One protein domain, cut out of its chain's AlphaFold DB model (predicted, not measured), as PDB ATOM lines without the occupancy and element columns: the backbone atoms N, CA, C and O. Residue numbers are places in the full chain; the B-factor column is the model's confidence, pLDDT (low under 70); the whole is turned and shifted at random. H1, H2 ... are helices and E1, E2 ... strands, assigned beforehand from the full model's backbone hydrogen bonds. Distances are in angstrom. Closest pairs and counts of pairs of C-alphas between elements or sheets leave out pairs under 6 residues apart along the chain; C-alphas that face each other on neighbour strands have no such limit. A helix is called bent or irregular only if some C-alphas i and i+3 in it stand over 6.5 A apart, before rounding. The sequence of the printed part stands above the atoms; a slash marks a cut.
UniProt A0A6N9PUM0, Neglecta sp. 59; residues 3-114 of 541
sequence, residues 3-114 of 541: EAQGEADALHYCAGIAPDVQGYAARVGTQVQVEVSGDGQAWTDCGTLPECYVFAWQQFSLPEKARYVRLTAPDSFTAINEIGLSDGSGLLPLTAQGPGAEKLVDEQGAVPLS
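This is residues 3 to 114 of the 541 residues of a protein of Neglecta sp. 59 (UniProt A0A6N9PUM0). A strongly twisted antiparallel sheet folds back on itself into a small sandwich, its two layers partly face to face: E7, E1 and the first part of E6 make one, the last part of E6, E4 and E5 the other, and the bent E6 passes from one to the other. E8 and the short helix H1 pack along one side, near E7, and the hairpin of E2 and E3 makes one end of the longest axis. The printed part has 112 residues, mostly strand by class, with eight named strands and then one named helix, in the order E1 to E8, H1. It is compact, with a radius of gyration of the C-alphas of 13.5 A and spans of 42 by 28 by 22 A.

Start in the branched sheet at E1, residues 3 to 15, which bends by 130 degrees at residue 6. On one side of it you find E6, residues 57 to 72, antiparallel, with N 11 and O 60 2.8 A apart, within hydrogen-bond range. On the other side are E7, residues 80 to 86, with N 12 and O 84 at 2.8 A, and E8, residues 94 to 96, with N 3 and O 95 at 2.8 A, both antiparallel to E1. E6 bends by 126 degrees at residue 68, and its residues 68 to 72 pair with E4, residues 33 to 37, antiparallel, with N 35 and O 70 at 2.9 A. E4 forms a hairpin with E5, residues 44 to 48, where N 34 and O 47 are 2.8 A apart. E1 and E4 are apart, and so are E5 and E7. H1, residues 101 to 104, is on this sheet at a height over the sheet of 6.0 A; its closest C-alpha pair with E7 is Leu 104 and Glu 82, 4.5 A. H1 is too short for any O i to N i+4 pair; its one O i to N i+3 pair is within range. E1 runs on into E2, residues 17 to 19, at 66 degrees; E2 forms a hairpin with E3, residues 26 to 28, with N 18 and O 27 at 2.9 A.

Find C-alpha 3 at (10.964, -57.076, -34.461); from there E1 runs 20.4 A to C-alpha 15. E6 begins at C-alpha 57, (24.636, -43.294, -27.971), and spans 19.1 A. E7 spans 17.4 A, E4 13.7 A and E5 12.4 A; E2, E3 and E8 have three residues each. H1 ends at C-alpha 104, (23.106, -54.743, -34.857).

Look for the two C-alphas farthest apart at Gln 22 and Ser 89, 43.3 A. The printed part has no cut, and no link is long. The mean pLDDT of the printed part is 88.9; residue 23 is under 70.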
ATOM      1  N   GLU A   3      12.235 -56.688 -35.063       95.56
ATOM      2  CA  GLU A   3      10.964 -57.076 -34.461       95.56
ATOM      3  C   GLU A   3      11.133 -57.104 -32.941       95.56
ATOM      4  O   GLU A   3      11.930 -57.889 -32.417       95.56
ATOM      5  N   ALA A   4      10.376 -56.257 -32.246       94.88
ATOM      6  CA  ALA A   4      10.360 -56.188 -30.793       94.88
ATOM      7  C   ALA A   4       9.310 -57.121 -30.178       94.88
ATOM      8  O   ALA A   4       8.232 -57.344 -30.733       94.88
ATOM      9  N   GLN A   5       9.585 -57.616 -28.972       93.12
ATOM     10  CA  GLN A   5       8.592 -58.286 -28.125       93.12
ATOM     11  C   GLN A   5       7.718 -57.267 -27.365       93.12
ATOM     12  O   GLN A   5       7.625 -57.299 -26.142       93.12
ATOM     13  N   GLY A   6       7.097 -56.340 -28.095       93.19
ATOM     14  CA  GLY A   6       6.300 -55.236 -27.557       93.19
ATOM     15  C   GLY A   6       6.133 -54.113 -28.581       93.19
ATOM     16  O   GLY A   6       6.588 -54.247 -29.716       93.19
ATOM     17  N   GLU A   7       5.490 -53.014 -28.186       94.44
ATOM     18  CA  GLU A   7       5.423 -51.795 -28.999       94.44
ATOM     19  C   GLU A   7       6.456 -50.780 -28.503       94.44
ATOM     20  O   GLU A   7       6.351 -50.267 -27.388       94.44
ATOM     21  N   ALA A   8       7.452 -50.490 -29.335       95.50
ATOM     22  CA  ALA A   8       8.498 -49.522 -29.038       95.50
ATOM     23  C   ALA A   8       8.029 -48.088 -29.306       95.50
ATOM     24  O   ALA A   8       7.311 -47.846 -30.274       95.50
ATOM     25  N   ASP A   9       8.494 -47.136 -28.496       95.00
ATOM     26  CA  ASP A   9       8.341 -45.690 -28.715       95.00
ATOM     27  C   ASP A   9       9.668 -44.946 -28.910       95.00
ATOM     28  O   ASP A   9       9.669 -43.774 -29.289       95.00
ATOM     29  N   ALA A  10      10.805 -45.614 -28.716       94.75
ATOM     30  CA  ALA A  10      12.111 -45.046 -29.011       94.75
ATOM     31  C   ALA A  10      13.086 -46.087 -29.562       94.75
ATOM     32  O   ALA A  10      13.055 -47.264 -29.195       94.75
ATOM     33  N   LEU A  11      13.978 -45.605 -30.422       94.81
ATOM     34  CA  LEU A  11      15.119 -46.323 -30.965       94.81
ATOM     35  C   LEU A  11      16.407 -45.734 -30.389       94.81
ATOM     36  O   LEU A  11      16.627 -44.526 -30.444       94.81
ATOM     37  N   HIS A  12      17.267 -46.597 -29.865       94.25
ATOM     38  CA  HIS A  12      18.593 -46.260 -29.355       94.25
ATOM     39  C   HIS A  12      19.631 -46.763 -30.342       94.25
ATOM     40  O   HIS A  12      19.525 -47.899 -30.791       94.25
ATOM     41  N   TYR A  13      20.623 -45.953 -30.691       93.38
ATOM     42  CA  TYR A  13      21.657 -46.359 -31.642       93.38
ATOM     43  C   TYR A  13      23.016 -45.760 -31.296       93.38
ATOM     44  O   TYR A  13      23.106 -44.640 -30.790       93.38
ATOM     45  N   CYS A  14      24.078 -46.510 -31.589       92.75
ATOM     46  CA  CYS A  14      25.456 -46.054 -31.452       92.75
ATOM     47  C   CYS A  14      26.105 -45.952 -32.831       92.75
ATOM     48  O   CYS A  14      26.326 -46.965 -33.503       92.75
ATOM     49  N   ALA A  15      26.411 -44.729 -33.269       90.19
ATOM     50  CA  ALA A  15      27.043 -44.515 -34.565       90.19
ATOM     51  C   ALA A  15      28.472 -45.073 -34.586       90.19
ATOM     52  O   ALA A  15      29.296 -44.775 -33.716       90.19
ATOM     53  N   GLY A  16      28.766 -45.868 -35.608       89.50
ATOM     54  CA  GLY A  16      30.088 -46.403 -35.887       89.50
ATOM     55  C   GLY A  16      30.824 -45.601 -36.955       89.50
ATOM     56  O   GLY A  16      30.395 -44.526 -37.389       89.50
ATOM     57  N   ILE A  17      31.943 -46.163 -37.410       89.38
ATOM     58  CA  ILE A  17      32.654 -45.681 -38.594       89.38
ATOM     59  C   ILE A  17      32.598 -46.726 -39.704       89.38
ATOM     60  O   ILE A  17      32.868 -47.902 -39.469       89.38
ATOM     61  N   ALA A  18      32.270 -46.287 -40.916       82.56
ATOM     62  CA  ALA A  18      32.356 -47.104 -42.118       82.56
ATOM     63  C   ALA A  18      33.604 -46.687 -42.905       82.56
ATOM     64  O   ALA A  18      33.704 -45.507 -43.270       82.56
ATOM     65  N   PRO A  19      34.556 -47.598 -43.173       80.81
ATOM     66  CA  PRO A  19      35.646 -47.302 -44.089       80.81
ATOM     67  C   PRO A  19      35.094 -47.117 -45.505       80.81
ATOM     68  O   PRO A  19      34.097 -47.734 -45.886       80.81
ATOM     69  N   ASP A  20      35.748 -46.278 -46.298       76.19
ATOM     70  CA  ASP A  20      35.455 -46.203 -47.719       76.19
ATOM     71  C   ASP A  20      35.901 -47.466 -48.467       76.19
ATOM     72  O   ASP A  20      36.620 -48.316 -47.942       76.19
ATOM     73  N   VAL A  21      35.457 -47.595 -49.721       71.69
ATOM     74  CA  VAL A  21      35.721 -48.773 -50.570       71.69
ATOM     75  C   VAL A  21      37.223 -49.058 -50.719       71.69
ATOM     76  O   VAL A  21      37.610 -50.186 -51.016       71.69
ATOM     77  N   GLN A  22      38.070 -48.045 -50.528       71.75
ATOM     78  CA  GLN A  22      39.518 -48.144 -50.670       71.75
ATOM     79  C   GLN A  22      40.250 -48.218 -49.314       71.75
ATOM     80  O   GLN A  22      41.451 -48.472 -49.294       71.75
ATOM     81  N   GLY A  23      39.541 -48.052 -48.193       67.50
ATOM     82  CA  GLY A  23      40.099 -47.943 -46.845       67.50
ATOM     83  C   GLY A  23      40.846 -46.628 -46.573       67.50
ATOM     84  O   GLY A  23      41.624 -46.558 -45.623       67.50
ATOM     85  N   TYR A  24      40.653 -45.597 -47.401       74.88
ATOM     86  CA  TYR A  24      41.417 -44.342 -47.364       74.88
ATOM     87  C   TYR A  24      40.802 -43.264 -46.481       74.88
ATOM     88  O   TYR A  24      41.469 -42.291 -46.141       74.88
ATOM     89  N   ALA A  25      39.541 -43.419 -46.114       72.88
ATOM     90  CA  ALA A  25      38.856 -42.572 -45.159       72.88
ATOM     91  C   ALA A  25      37.765 -43.382 -44.467       72.88
ATOM     92  O   ALA A  25      37.296 -44.388 -44.997       72.88
ATOM     93  N   ALA A  26      37.325 -42.916 -43.303       82.00
ATOM     94  CA  ALA A  26      36.127 -43.429 -42.661       82.00
ATOM     95  C   ALA A  26      35.106 -42.308 -42.462       82.00
ATOM     96  O   ALA A  26      35.461 -41.157 -42.184       82.00
ATOM     97  N   ARG A  27      33.824 -42.636 -42.606       79.00
ATOM     98  CA  ARG A  27      32.712 -41.712 -42.356       79.00
ATOM     99  C   ARG A  27      31.890 -42.198 -41.174       79.00
ATOM    100  O   ARG A  27      31.795 -43.401 -40.940       79.00
ATOM    101  N   VAL A  28      31.322 -41.251 -40.433       81.44
ATOM    102  CA  VAL A  28      30.342 -41.567 -39.390       81.44
ATOM    103  C   VAL A  28      29.049 -41.952 -40.093       81.44
ATOM    104  O   VAL A  28      28.567 -41.214 -40.951       81.44
ATOM    105  N   GLY A  29      28.533 -43.135 -39.786       70.62
ATOM    106  CA  GLY A  29      27.394 -43.688 -40.500       70.62
ATOM    107  C   GLY A  29      26.078 -43.435 -39.779       70.62
ATOM    108  O   GLY A  29      25.672 -44.251 -38.961       70.62
ATOM    109  N   THR A  30      25.402 -42.328 -40.087       73.81
ATOM    110  CA  THR A  30      24.127 -41.959 -39.435       73.81
ATOM    111  C   THR A  30      22.969 -41.746 -40.398       73.81
ATOM    112  O   THR A  30      21.840 -41.607 -39.949       73.81
ATOM    113  N   GLN A  31      23.189 -41.743 -41.714       82.38
ATOM    114  CA  GLN A  31      22.100 -41.562 -42.675       82.38
ATOM    115  C   GLN A  31      21.297 -42.855 -42.824       82.38
ATOM    116  O   GLN A  31      21.491 -43.594 -43.773       82.38
ATOM    117  N   VAL A  32      20.412 -43.157 -41.877       89.12
ATOM    118  CA  VAL A  32      19.546 -44.343 -41.923       89.12
ATOM    119  C   VAL A  32      18.101 -43.910 -41.887       89.12
ATOM    120  O   VAL A  32      17.679 -43.254 -40.936       89.12
ATOM    121  N   GLN A  33      17.343 -44.274 -42.918       93.50
ATOM    122  CA  GLN A  33      15.903 -44.065 -42.927       93.50
ATOM    123  C   GLN A  33      15.236 -45.064 -41.979       93.50
ATOM    124  O   GLN A  33      15.568 -46.252 -41.986       93.50
ATOM    125  N   VAL A  34      14.303 -44.568 -41.169       95.06
ATOM    126  CA  VAL A  34      13.557 -45.332 -40.173       95.06
ATOM    127  C   VAL A  34      12.098 -45.388 -40.594       95.06
ATOM    128  O   VAL A  34      11.449 -44.361 -40.758       95.06
ATOM    129  N   GLU A  35      11.565 -46.595 -40.724       96.38
ATOM    130  CA  GLU A  35      10.146 -46.840 -40.977       96.38
ATOM    131  C   GLU A  35       9.590 -47.750 -39.879       96.38
ATOM    132  O   GLU A  35      10.285 -48.649 -39.399       96.38
ATOM    133  N   VAL A  36       8.331 -47.562 -39.492       96.81
ATOM    134  CA  VAL A  36       7.679 -48.358 -38.440       96.81
ATOM    135  C   VAL A  36       6.427 -49.060 -38.948       96.81
ATOM    136  O   VAL A  36       5.800 -48.615 -39.906       96.81
ATOM    137  N   SER A  37       6.068 -50.178 -38.319       95.56
ATOM    138  CA  SER A  37       4.859 -50.934 -38.640       95.56
ATOM    139  C   SER A  37       4.318 -51.689 -37.423       95.56
ATOM    140  O   SER A  37       5.078 -52.262 -36.637       95.56
ATOM    141  N   GLY A  38       2.992 -51.728 -37.271       92.00
ATOM    142  CA  GLY A  38       2.319 -52.552 -36.260       92.00
ATOM    143  C   GLY A  38       2.123 -54.011 -36.695       92.00
ATOM    144  O   GLY A  38       2.188 -54.918 -35.867       92.00
ATOM    145  N   ASP A  39       1.923 -54.250 -37.994       90.81
ATOM    146  CA  ASP A  39       1.567 -55.557 -38.570       90.81
ATOM    147  C   ASP A  39       2.669 -56.181 -39.448       90.81
ATOM    148  O   ASP A  39       2.546 -57.330 -39.876       90.81
ATOM    149  N   GLY A  40       3.749 -55.441 -39.711       89.19
ATOM    150  CA  GLY A  40       4.853 -55.833 -40.587       89.19
ATOM    151  C   GLY A  40       4.549 -55.674 -42.084       89.19
ATOM    152  O   GLY A  40       5.412 -55.971 -42.916       89.19
ATOM    153  N   GLN A  41       3.354 -55.198 -42.453       90.50
ATOM    154  CA  GLN A  41       2.895 -55.050 -43.836       90.50
ATOM    155  C   GLN A  41       2.749 -53.584 -44.248       90.50
ATOM    156  O   GLN A  41       3.267 -53.205 -45.300       90.50
ATOM    157  N   ALA A  42       2.083 -52.763 -43.433       92.38
ATOM    158  CA  ALA A  42       1.921 -51.332 -43.674       92.38
ATOM    159  C   ALA A  42       3.025 -50.548 -42.954       92.38
ATOM    160  O   ALA A  42       3.170 -50.670 -41.740       92.38
ATOM    161  N   TRP A  43       3.807 -49.764 -43.702       95.00
ATOM    162  CA  TRP A  43       4.983 -49.054 -43.190       95.00
ATOM    163  C   TRP A  43       4.767 -47.542 -43.215       95.00
ATOM    164  O   TRP A  43       4.340 -46.996 -44.234       95.00
ATOM    165  N   THR A  44       5.089 -46.889 -42.102       95.50
ATOM    166  CA  THR A  44       5.050 -45.433 -41.938       95.50
ATOM    167  C   THR A  44       6.478 -44.901 -41.867       95.50
ATOM    168  O   THR A  44       7.258 -45.324 -41.011       95.50
ATOM    169  N   ASP A  45       6.829 -43.969 -42.756       95.00
ATOM    170  CA  ASP A  45       8.129 -43.292 -42.743       95.00
ATOM    171  C   ASP A  45       8.234 -42.345 -41.540       95.00
ATOM    172  O   ASP A  45       7.381 -41.480 -41.338       95.00
ATOM    173  N   CYS A  46       9.284 -42.521 -40.742       93.12
ATOM    174  CA  CYS A  46       9.569 -41.722 -39.552       93.12
ATOM    175  C   CYS A  46      10.705 -40.716 -39.781       93.12
ATOM    176  O   CYS A  46      11.017 -39.940 -38.880       93.12
ATOM    177  N   GLY A  47      11.314 -40.700 -40.969       92.25
ATOM    178  CA  GLY A  47      12.439 -39.840 -41.312       92.25
ATOM    179  C   GLY A  47      13.789 -40.548 -41.206       92.25
ATOM    180  O   GLY A  47      13.897 -41.768 -41.293       92.25
ATOM    181  N   THR A  48      14.859 -39.766 -41.076       91.31
ATOM    182  CA  THR A  48      16.244 -40.262 -41.033       91.31
ATOM    183  C   THR A  48      16.843 -40.021 -39.656       91.31
ATOM    184  O   THR A  48      16.571 -38.988 -39.041       91.31
ATOM    185  N   LEU A  49      17.673 -40.954 -39.181       90.38
ATOM    186  CA  LEU A  49      18.445 -40.745 -37.961       90.38
ATOM    187  C   LEU A  49      19.283 -39.455 -38.085       90.38
ATOM    188  O   LEU A  49      19.897 -39.216 -39.129       90.38
ATOM    189  N   PRO A  50      19.286 -38.595 -37.052       85.12
ATOM    190  CA  PRO A  50      20.034 -37.349 -37.095       85.12
ATOM    191  C   PRO A  50      21.542 -37.618 -37.135       85.12
ATOM    192  O   PRO A  50      22.029 -38.645 -36.661       85.12
ATOM    193  N   GLU A  51      22.301 -36.665 -37.675       80.19
ATOM    194  CA  GLU A  51      23.755 -36.694 -37.537       80.19
ATOM    195  C   GLU A  51      24.150 -36.618 -36.062       80.19
ATOM    196  O   GLU A  51      23.581 -35.851 -35.281       80.19
ATOM    197  N   CYS A  52      25.136 -37.421 -35.679       80.75
ATOM    198  CA  CYS A  52      25.599 -37.489 -34.305       80.75
ATOM    199  C   CYS A  52      27.098 -37.771 -34.216       80.75
ATOM    200  O   CYS A  52      27.775 -38.045 -35.212       80.75
ATOM    201  N   TYR A  53      27.629 -37.672 -32.999       84.81
ATOM    202  CA  TYR A  53      29.015 -38.014 -32.734       84.81
ATOM    203  C   TYR A  53      29.248 -39.521 -32.842       84.81
ATOM    204  O   TYR A  53      28.424 -40.342 -32.443       84.81
ATOM    205  N   VAL A  54      30.423 -39.872 -33.353       90.88
ATOM    206  CA  VAL A  54      30.898 -41.252 -33.417       90.88
ATOM    207  C   VAL A  54      31.038 -41.848 -32.010       90.88
ATOM    208  O   VAL A  54      31.486 -41.164 -31.090       90.88
ATOM    209  N   PHE A  55      30.691 -43.126 -31.849       92.88
ATOM    210  CA  PHE A  55      30.786 -43.867 -30.583       92.88
ATOM    211  C   PHE A  55      30.033 -43.213 -29.416       92.88
ATOM    212  O   PHE A  55      30.402 -43.375 -28.250       92.88
ATOM    213  N   ALA A  56      28.985 -42.454 -29.731       92.00
ATOM    214  CA  ALA A  56      28.074 -41.882 -28.760       92.00
ATOM    215  C   ALA A  56      26.666 -42.419 -29.002       92.00
ATOM    216  O   ALA A  56      26.173 -42.426 -30.132       92.00
ATOM    217  N   TRP A  57      26.019 -42.853 -27.925       92.38
ATOM    218  CA  TRP A  57      24.636 -43.294 -27.971       92.38
ATOM    219  C   TRP A  57      23.707 -42.121 -28.237       92.38
ATOM    220  O   TRP A  57      23.883 -41.025 -27.697       92.38
ATOM    221  N   GLN A  58      22.698 -42.371 -29.056       91.44
ATOM    222  CA  GLN A  58      21.640 -41.433 -29.380       91.44
ATOM    223  C   GLN A  58      20.287 -42.108 -29.255       91.44
ATOM    224  O   GLN A  58      20.155 -43.313 -29.475       91.44
ATOM    225  N   GLN A  59      19.281 -41.294 -28.961       91.69
ATOM    226  CA  GLN A  59      17.895 -41.716 -28.909       91.69
ATOM    227  C   GLN A  59      17.103 -41.009 -30.008       91.69
ATOM    228  O   GLN A  59      17.196 -39.795 -30.186       91.69
ATOM    229  N   PHE A  60      16.306 -41.782 -30.732       92.62
ATOM    230  CA  PHE A  60      15.376 -41.321 -31.746       92.62
ATOM    231  C   PHE A  60      13.957 -41.706 -31.328       92.62
ATOM    232  O   PHE A  60      13.638 -42.890 -31.208       92.62
ATOM    233  N   SER A  61      13.108 -40.712 -31.075       93.38
ATOM    234  CA  SER A  61      11.710 -40.945 -30.704       93.38
ATOM    235  C   SER A  61      10.903 -41.399 -31.916       93.38
ATOM    236  O   SER A  61      10.918 -40.739 -32.955       93.38
ATOM    237  N   LEU A  62      10.168 -42.500 -31.774       93.06
ATOM    238  CA  LEU A  62       9.272 -43.000 -32.809       93.06
ATOM    239  C   LEU A  62       7.943 -42.225 -32.739       93.06
ATOM    240  O   LEU A  62       7.335 -42.167 -31.669       93.06
ATOM    241  N   PRO A  63       7.472 -41.623 -33.849       88.50
ATOM    242  CA  PRO A  63       6.206 -40.885 -33.872       88.50
ATOM    243  C   PRO A  63       4.990 -41.745 -33.510       88.50
ATOM    244  O   PRO A  63       4.024 -41.246 -32.934       88.50
ATOM    245  N   GLU A  64       5.044 -43.034 -33.844       89.25
ATOM    246  CA  GLU A  64       3.999 -44.016 -33.577       89.25
ATOM    247  C   GLU A  64       4.600 -45.234 -32.874       89.25
ATOM    248  O   GLU A  64       5.679 -45.709 -33.239       89.25
ATOM    249  N   LYS A  65       3.880 -45.747 -31.870       92.94
ATOM    250  CA  LYS A  65       4.250 -46.987 -31.189       92.94
ATOM    251  C   LYS A  65       4.129 -48.158 -32.153       92.94
ATOM    252  O   LYS A  65       3.090 -48.327 -32.788       92.94
ATOM    253  N   ALA A  66       5.182 -48.961 -32.266       93.44
ATOM    254  CA  ALA A  66       5.227 -50.019 -33.265       93.44
ATOM    255  C   ALA A  66       6.041 -51.232 -32.821       93.44
ATOM    256  O   ALA A  66       7.020 -51.120 -32.084       93.44
ATOM    257  N   ARG A  67       5.641 -52.406 -33.315       95.38
ATOM    258  CA  ARG A  67       6.330 -53.678 -33.067       95.38
ATOM    259  C   ARG A  67       7.502 -53.907 -34.020       95.38
ATOM    260  O   ARG A  67       8.493 -54.532 -33.641       95.38
ATOM    261  N   TYR A  68       7.383 -53.432 -35.256       96.00
ATOM    262  CA  TYR A  68       8.381 -53.629 -36.297       96.00
ATOM    263  C   TYR A  68       9.026 -52.300 -36.670       96.00
ATOM    264  O   TYR A  68       8.333 -51.320 -36.936       96.00
ATOM    265  N   VAL A  69      10.356 -52.294 -36.745       96.00
ATOM    266  CA  VAL A  69      11.144 -51.147 -37.205       96.00
ATOM    267  C   VAL A  69      12.016 -51.580 -38.375       96.00
ATOM    268  O   VAL A  69      12.745 -52.572 -38.316       96.00
ATOM    269  N   ARG A  70      11.950 -50.853 -39.481       94.75
ATOM    270  CA  ARG A  70      12.780 -51.071 -40.658       94.75
ATOM    271  C   ARG A  70      13.780 -49.938 -40.759       94.75
ATOM    272  O   ARG A  70      13.446 -48.772 -40.613       94.75
ATOM    273  N   LEU A  71      15.017 -50.345 -40.997       92.75
ATOM    274  CA  LEU A  71      16.155 -49.468 -41.158       92.75
ATOM    275  C   LEU A  71      16.667 -49.651 -42.574       92.75
ATOM    276  O   LEU A  71      17.002 -50.775 -42.964       92.75
ATOM    277  N   THR A  72      16.697 -48.561 -43.326       91.06
ATOM    278  CA  THR A  72      17.120 -48.549 -44.721       91.06
ATOM    279  C   THR A  72      18.320 -47.620 -44.849       91.06
ATOM    280  O   THR A  72      18.205 -46.404 -44.708       91.06
ATOM    281  N   ALA A  73      19.492 -48.208 -45.088       86.69
ATOM    282  CA  ALA A  73      20.701 -47.462 -45.413       86.69
ATOM    283  C   ALA A  73      20.651 -47.042 -46.898       86.69
ATOM    284  O   ALA A  73      20.453 -47.905 -47.758       86.69
ATOM    285  N   PRO A  74      20.824 -45.750 -47.228       79.56
ATOM    286  CA  PRO A  74      20.809 -45.250 -48.598       79.56
ATOM    287  C   PRO A  74      22.097 -45.608 -49.355       79.56
ATOM    288  O   PRO A  74      22.101 -45.623 -50.585       79.56
ATOM    289  N   ASP A  75      23.183 -45.901 -48.635       76.94
ATOM    290  CA  ASP A  75      24.478 -46.262 -49.197       76.94
ATOM    291  C   ASP A  75      25.242 -47.280 -48.329       76.94
ATOM    292  O   ASP A  75      24.826 -47.664 -47.234       76.94
ATOM    293  N   SER A  76      26.386 -47.735 -48.840       72.94
ATOM    294  CA  SER A  76      27.280 -48.672 -48.154       72.94
ATOM    295  C   SER A  76      28.172 -48.027 -47.084       72.94
ATOM    296  O   SER A  76      29.000 -48.723 -46.506       72.94
ATOM    297  N   PHE A  77      28.058 -46.715 -46.844       74.38
ATOM    298  CA  PHE A  77      28.863 -45.965 -45.870       74.38
ATOM    299  C   PHE A  77      28.148 -45.791 -44.525       74.38
ATOM    300  O   PHE A  77      28.625 -45.080 -43.639       74.38
ATOM    301  N   THR A  78      27.009 -46.455 -44.352       81.56
ATOM    302  CA  THR A  78      26.313 -46.530 -43.073       81.56
ATOM    303  C   THR A  78      26.973 -47.575 -42.172       81.56
ATOM    304  O   THR A  78      27.100 -48.741 -42.539       81.56
ATOM    305  N   ALA A  79      27.344 -47.165 -40.962       86.12
ATOM    306  CA  ALA A  79      27.873 -48.010 -39.903       86.12
ATOM    307  C   ALA A  79      27.207 -47.620 -38.589       86.12
ATOM    308  O   ALA A  79      27.471 -46.555 -38.034       86.12
ATOM    309  N   ILE A  80      26.367 -48.517 -38.094       89.38
ATOM    310  CA  ILE A  80      25.833 -48.474 -36.740       89.38
ATOM    311  C   ILE A  80      26.437 -49.668 -36.012       89.38
ATOM    312  O   ILE A  80      26.458 -50.767 -36.565       89.38
ATOM    313  N   ASN A  81      26.972 -49.434 -34.816       90.62
ATOM    314  CA  ASN A  81      27.606 -50.485 -34.029       90.62
ATOM    315  C   ASN A  81      26.569 -51.373 -33.341       90.62
ATOM    316  O   ASN A  81      26.759 -52.574 -33.303       90.62
ATOM    317  N   GLU A  82      25.496 -50.785 -32.808       93.25
ATOM    318  CA  GLU A  82      24.460 -51.502 -32.057       93.25
ATOM    319  C   GLU A  82      23.176 -50.649 -32.005       93.25
ATOM    320  O   GLU A  82      23.244 -49.411 -32.036       93.25
ATOM    321  N   ILE A  83      22.009 -51.302 -31.944       94.00
ATOM    322  CA  ILE A  83      20.681 -50.677 -31.885       94.00
ATOM    323  C   ILE A  83      19.801 -51.383 -30.860       94.00
ATOM    324  O   ILE A  83      19.688 -52.599 -30.884       94.00
ATOM    325  N   GLY A  84      19.065 -50.632 -30.045       95.31
ATOM    326  CA  GLY A  84      17.982 -51.167 -29.214       95.31
ATOM    327  C   GLY A  84      16.663 -50.434 -29.429       95.31
ATOM    328  O   GLY A  84      16.630 -49.327 -29.963       95.31
ATOM    329  N   LEU A  85      15.564 -51.038 -28.979       96.31
ATOM    330  CA  LEU A  85      14.253 -50.392 -28.917       96.31
ATOM    331  C   LEU A  85      13.746 -50.401 -27.475       96.31
ATOM    332  O   LEU A  85      13.992 -51.353 -26.737       96.31
ATOM    333  N   SER A  86      13.023 -49.358 -27.079       94.88
ATOM    334  CA  SER A  86      12.407 -49.246 -25.751       94.88
ATOM    335  C   SER A  86      10.960 -48.773 -25.831       94.88
ATOM    336  O   SER A  86      10.565 -48.180 -26.832       94.88
ATOM    337  N   ASP A  87      10.199 -48.990 -24.759       92.00
ATOM    338  CA  ASP A  87       8.788 -48.588 -24.603       92.00
ATOM    339  C   ASP A  87       8.557 -47.549 -23.482       92.00
ATOM    340  O   ASP A  87       7.470 -47.459 -22.900       92.00
ATOM    341  N   GLY A  88       9.614 -46.822 -23.110       82.31
ATOM    342  CA  GLY A  88       9.642 -45.894 -21.979       82.31
ATOM    343  C   GLY A  88       9.783 -46.556 -20.600       82.31
ATOM    344  O   GLY A  88      10.155 -45.870 -19.648       82.31
ATOM    345  N   SER A  89       9.541 -47.867 -20.473       84.06
ATOM    346  CA  SER A  89       9.728 -48.623 -19.224       84.06
ATOM    347  C   SER A  89      11.054 -49.389 -19.182       84.06
ATOM    348  O   SER A  89      11.646 -49.551 -18.113       84.06
ATOM    349  N   GLY A  90      11.552 -49.813 -20.343       90.31
ATOM    350  CA  GLY A  90      12.828 -50.504 -20.479       90.31
ATOM    351  C   GLY A  90      13.140 -50.873 -21.925       90.31
ATOM    352  O   GLY A  90      12.405 -50.519 -22.846       90.31
ATOM    353  N   LEU A  91      14.255 -51.579 -22.123       94.25
ATOM    354  CA  LEU A  91      14.608 -52.148 -23.422       94.25
ATOM    355  C   LEU A  91      13.737 -53.368 -23.721       94.25
ATOM    356  O   LEU A  91      13.493 -54.204 -22.849       94.25
ATOM    357  N   LEU A  92      13.303 -53.476 -24.971       94.62
ATOM    358  CA  LEU A  92      12.512 -54.591 -25.467       94.62
ATOM    359  C   LEU A  92      13.433 -55.656 -26.076       94.62
ATOM    360  O   LEU A  92      14.337 -55.305 -26.831       94.62
ATOM    361  N   PRO A  93      13.191 -56.957 -25.834       94.00
ATOM    362  CA  PRO A  93      13.879 -58.013 -26.565       94.00
ATOM    363  C   PRO A  93      13.627 -57.890 -28.071       94.00
ATOM    364  O   PRO A  93      12.475 -57.767 -28.502       94.00
ATOM    365  N   LEU A  94      14.701 -57.960 -28.857       93.50
ATOM    366  CA  LEU A  94      14.672 -57.798 -30.306       93.50
ATOM    367  C   LEU A  94      15.051 -59.083 -31.030       93.50
ATOM    368  O   LEU A  94      15.911 -59.846 -30.597       93.50
ATOM    369  N   THR A  95      14.445 -59.271 -32.196       92.44
ATOM    370  CA  THR A  95      14.981 -60.139 -33.243       92.44
ATOM    371  C   THR A  95      15.221 -59.311 -34.496       92.44
ATOM    372  O   THR A  95      14.507 -58.343 -34.759       92.44
ATOM    373  N   ALA A  96      16.246 -59.663 -35.266       93.62
ATOM    374  CA  ALA A  96      16.635 -58.921 -36.453       93.62
ATOM    375  C   ALA A  96      16.643 -59.833 -37.682       93.62
ATOM    376  O   ALA A  96      17.097 -60.973 -37.632       93.62
ATOM    377  N   GLN A  97      16.126 -59.324 -38.796       91.56
ATOM    378  CA  GLN A  97      16.048 -60.019 -40.078       91.56
ATOM    379  C   GLN A  97      16.655 -59.153 -41.185       91.56
ATOM    380  O   GLN A  97      16.310 -57.974 -41.330       91.56
ATOM    381  N   GLY A  98      17.528 -59.752 -41.995       87.56
ATOM    382  CA  GLY A  98      18.174 -59.121 -43.148       87.56
ATOM    383  C   GLY A  98      19.707 -59.197 -43.102       87.56
ATOM    384  O   GLY A  98      20.277 -59.587 -42.081       87.56
ATOM    385  N   PRO A  99      20.395 -58.838 -44.200       81.38
ATOM    386  CA  PRO A  99      21.855 -58.890 -44.267       81.38
ATOM    387  C   PRO A  99      22.504 -58.004 -43.196       81.38
ATOM    388  O   PRO A  99      22.215 -56.815 -43.122       81.38
ATOM    389  N   GLY A 100      23.369 -58.586 -42.362       79.19
ATOM    390  CA  GLY A 100      24.089 -57.864 -41.305       79.19
ATOM    391  C   GLY A 100      23.242 -57.458 -40.094       79.19
ATOM    392  O   GLY A 100      23.801 -56.940 -39.137       79.19
ATOM    393  N   ALA A 101      21.933 -57.729 -40.100       86.19
ATOM    394  CA  ALA A 101      21.023 -57.289 -39.045       86.19
ATOM    395  C   ALA A 101      21.295 -57.976 -37.695       86.19
ATOM    396  O   ALA A 101      21.068 -57.374 -36.655       86.19
ATOM    397  N   GLU A 102      21.830 -59.201 -37.708       88.62
ATOM    398  CA  GLU A 102      22.228 -59.932 -36.495       88.62
ATOM    399  C   GLU A 102      23.321 -59.202 -35.700       88.62
ATOM    400  O   GLU A 102      23.272 -59.216 -34.480       88.62
ATOM    401  N   LYS A 103      24.247 -58.511 -36.383       89.50
ATOM    402  CA  LYS A 103      25.340 -57.737 -35.762       89.50
ATOM    403  C   LYS A 103      24.909 -56.374 -35.206       89.50
ATOM    404  O   LYS A 103      25.745 -55.610 -34.756       89.50
ATOM    405  N   LEU A 104      23.648 -55.990 -35.405       89.38
ATOM    406  CA  LEU A 104      23.106 -54.743 -34.857       89.38
ATOM    407  C   LEU A 104      22.421 -54.969 -33.510       89.38
ATOM    408  O   LEU A 104      21.997 -53.992 -32.898       89.38
ATOM    409  N   VAL A 105      22.212 -56.235 -33.138       93.06
ATOM    410  CA  VAL A 105      21.436 -56.656 -31.969       93.06
ATOM    411  C   VAL A 105      22.138 -57.766 -31.176       93.06
ATOM    412  O   VAL A 105      21.495 -58.446 -30.372       93.06
ATOM    413  N   ASP A 106      23.421 -58.031 -31.426       92.69
ATOM    414  CA  ASP A 106      24.174 -59.093 -30.753       92.69
ATOM    415  C   ASP A 106      24.694 -58.671 -29.372       92.69
ATOM    416  O   ASP A 106      24.967 -59.541 -28.539       92.69
ATOM    417  N   GLU A 107      24.715 -57.370 -29.067       91.81
ATOM    418  CA  GLU A 107      25.120 -56.827 -27.770       91.81
ATOM    419  C   GLU A 107      23.998 -56.026 -27.081       91.81
ATOM    420  O   GLU A 107      24.247 -55.006 -26.442       91.81
ATOM    421  N   GLN A 108      22.747 -56.512 -27.100       92.69
ATOM    422  CA  GLN A 108      21.602 -55.827 -26.454       92.69
ATOM    423  C   GLN A 108      21.808 -55.466 -24.973       92.69
ATOM    424  O   GLN A 108      21.188 -54.529 -24.472       92.69
ATOM    425  N   GLY A 109      22.682 -56.182 -24.256       90.44
ATOM    426  CA  GLY A 109      23.050 -55.848 -22.875       90.44
ATOM    427  C   GLY A 109      23.917 -54.588 -22.731       90.44
ATOM    428  O   GLY A 109      24.058 -54.084 -21.619       90.44
ATOM    429  N   ALA A 110      24.502 -54.092 -23.824       89.94
ATOM    430  CA  ALA A 110      25.329 -52.889 -23.870       89.94
ATOM    431  C   ALA A 110      24.533 -51.622 -24.228       89.94
ATOM    432  O   ALA A 110      25.042 -50.519 -24.020       89.94
ATOM    433  N   VAL A 111      23.302 -51.756 -24.739       93.50
ATOM    434  CA  VAL A 111      22.445 -50.613 -25.079       93.50
ATOM    435  C   VAL A 111      22.023 -49.894 -23.789       93.50
ATOM    436  O   VAL A 111      21.428 -50.514 -22.906       93.50
ATOM    437  N   PRO A 112      22.300 -48.591 -23.631       91.44
ATOM    438  CA  PRO A 112      21.821 -47.826 -22.494       91.44
ATOM    439  C   PRO A 112      20.435 -47.231 -22.772       91.44
ATOM    440  O   PRO A 112      20.096 -46.910 -23.903       91.44
ATOM    441  N   LEU A 113      19.656 -47.000 -21.712       88.62
ATOM    442  CA  LEU A 113      18.395 -46.246 -21.804       88.62
ATOM    443  C   LEU A 113      18.610 -44.735 -21.960       88.62
ATOM    444  O   LEU A 113      17.696 -44.020 -22.361       88.62
ATOM    445  N   SER A 114      19.789 -44.236 -21.585       87.50
ATOM    446  CA  SER A 114      20.145 -42.825 -21.685       87.50
ATOM    447  C   SER A 114      21.630 -42.643 -21.975       87.50
ATOM    448  O   SER A 114      22.486 -43.385 -21.488       87.50
TER     449      SER A 114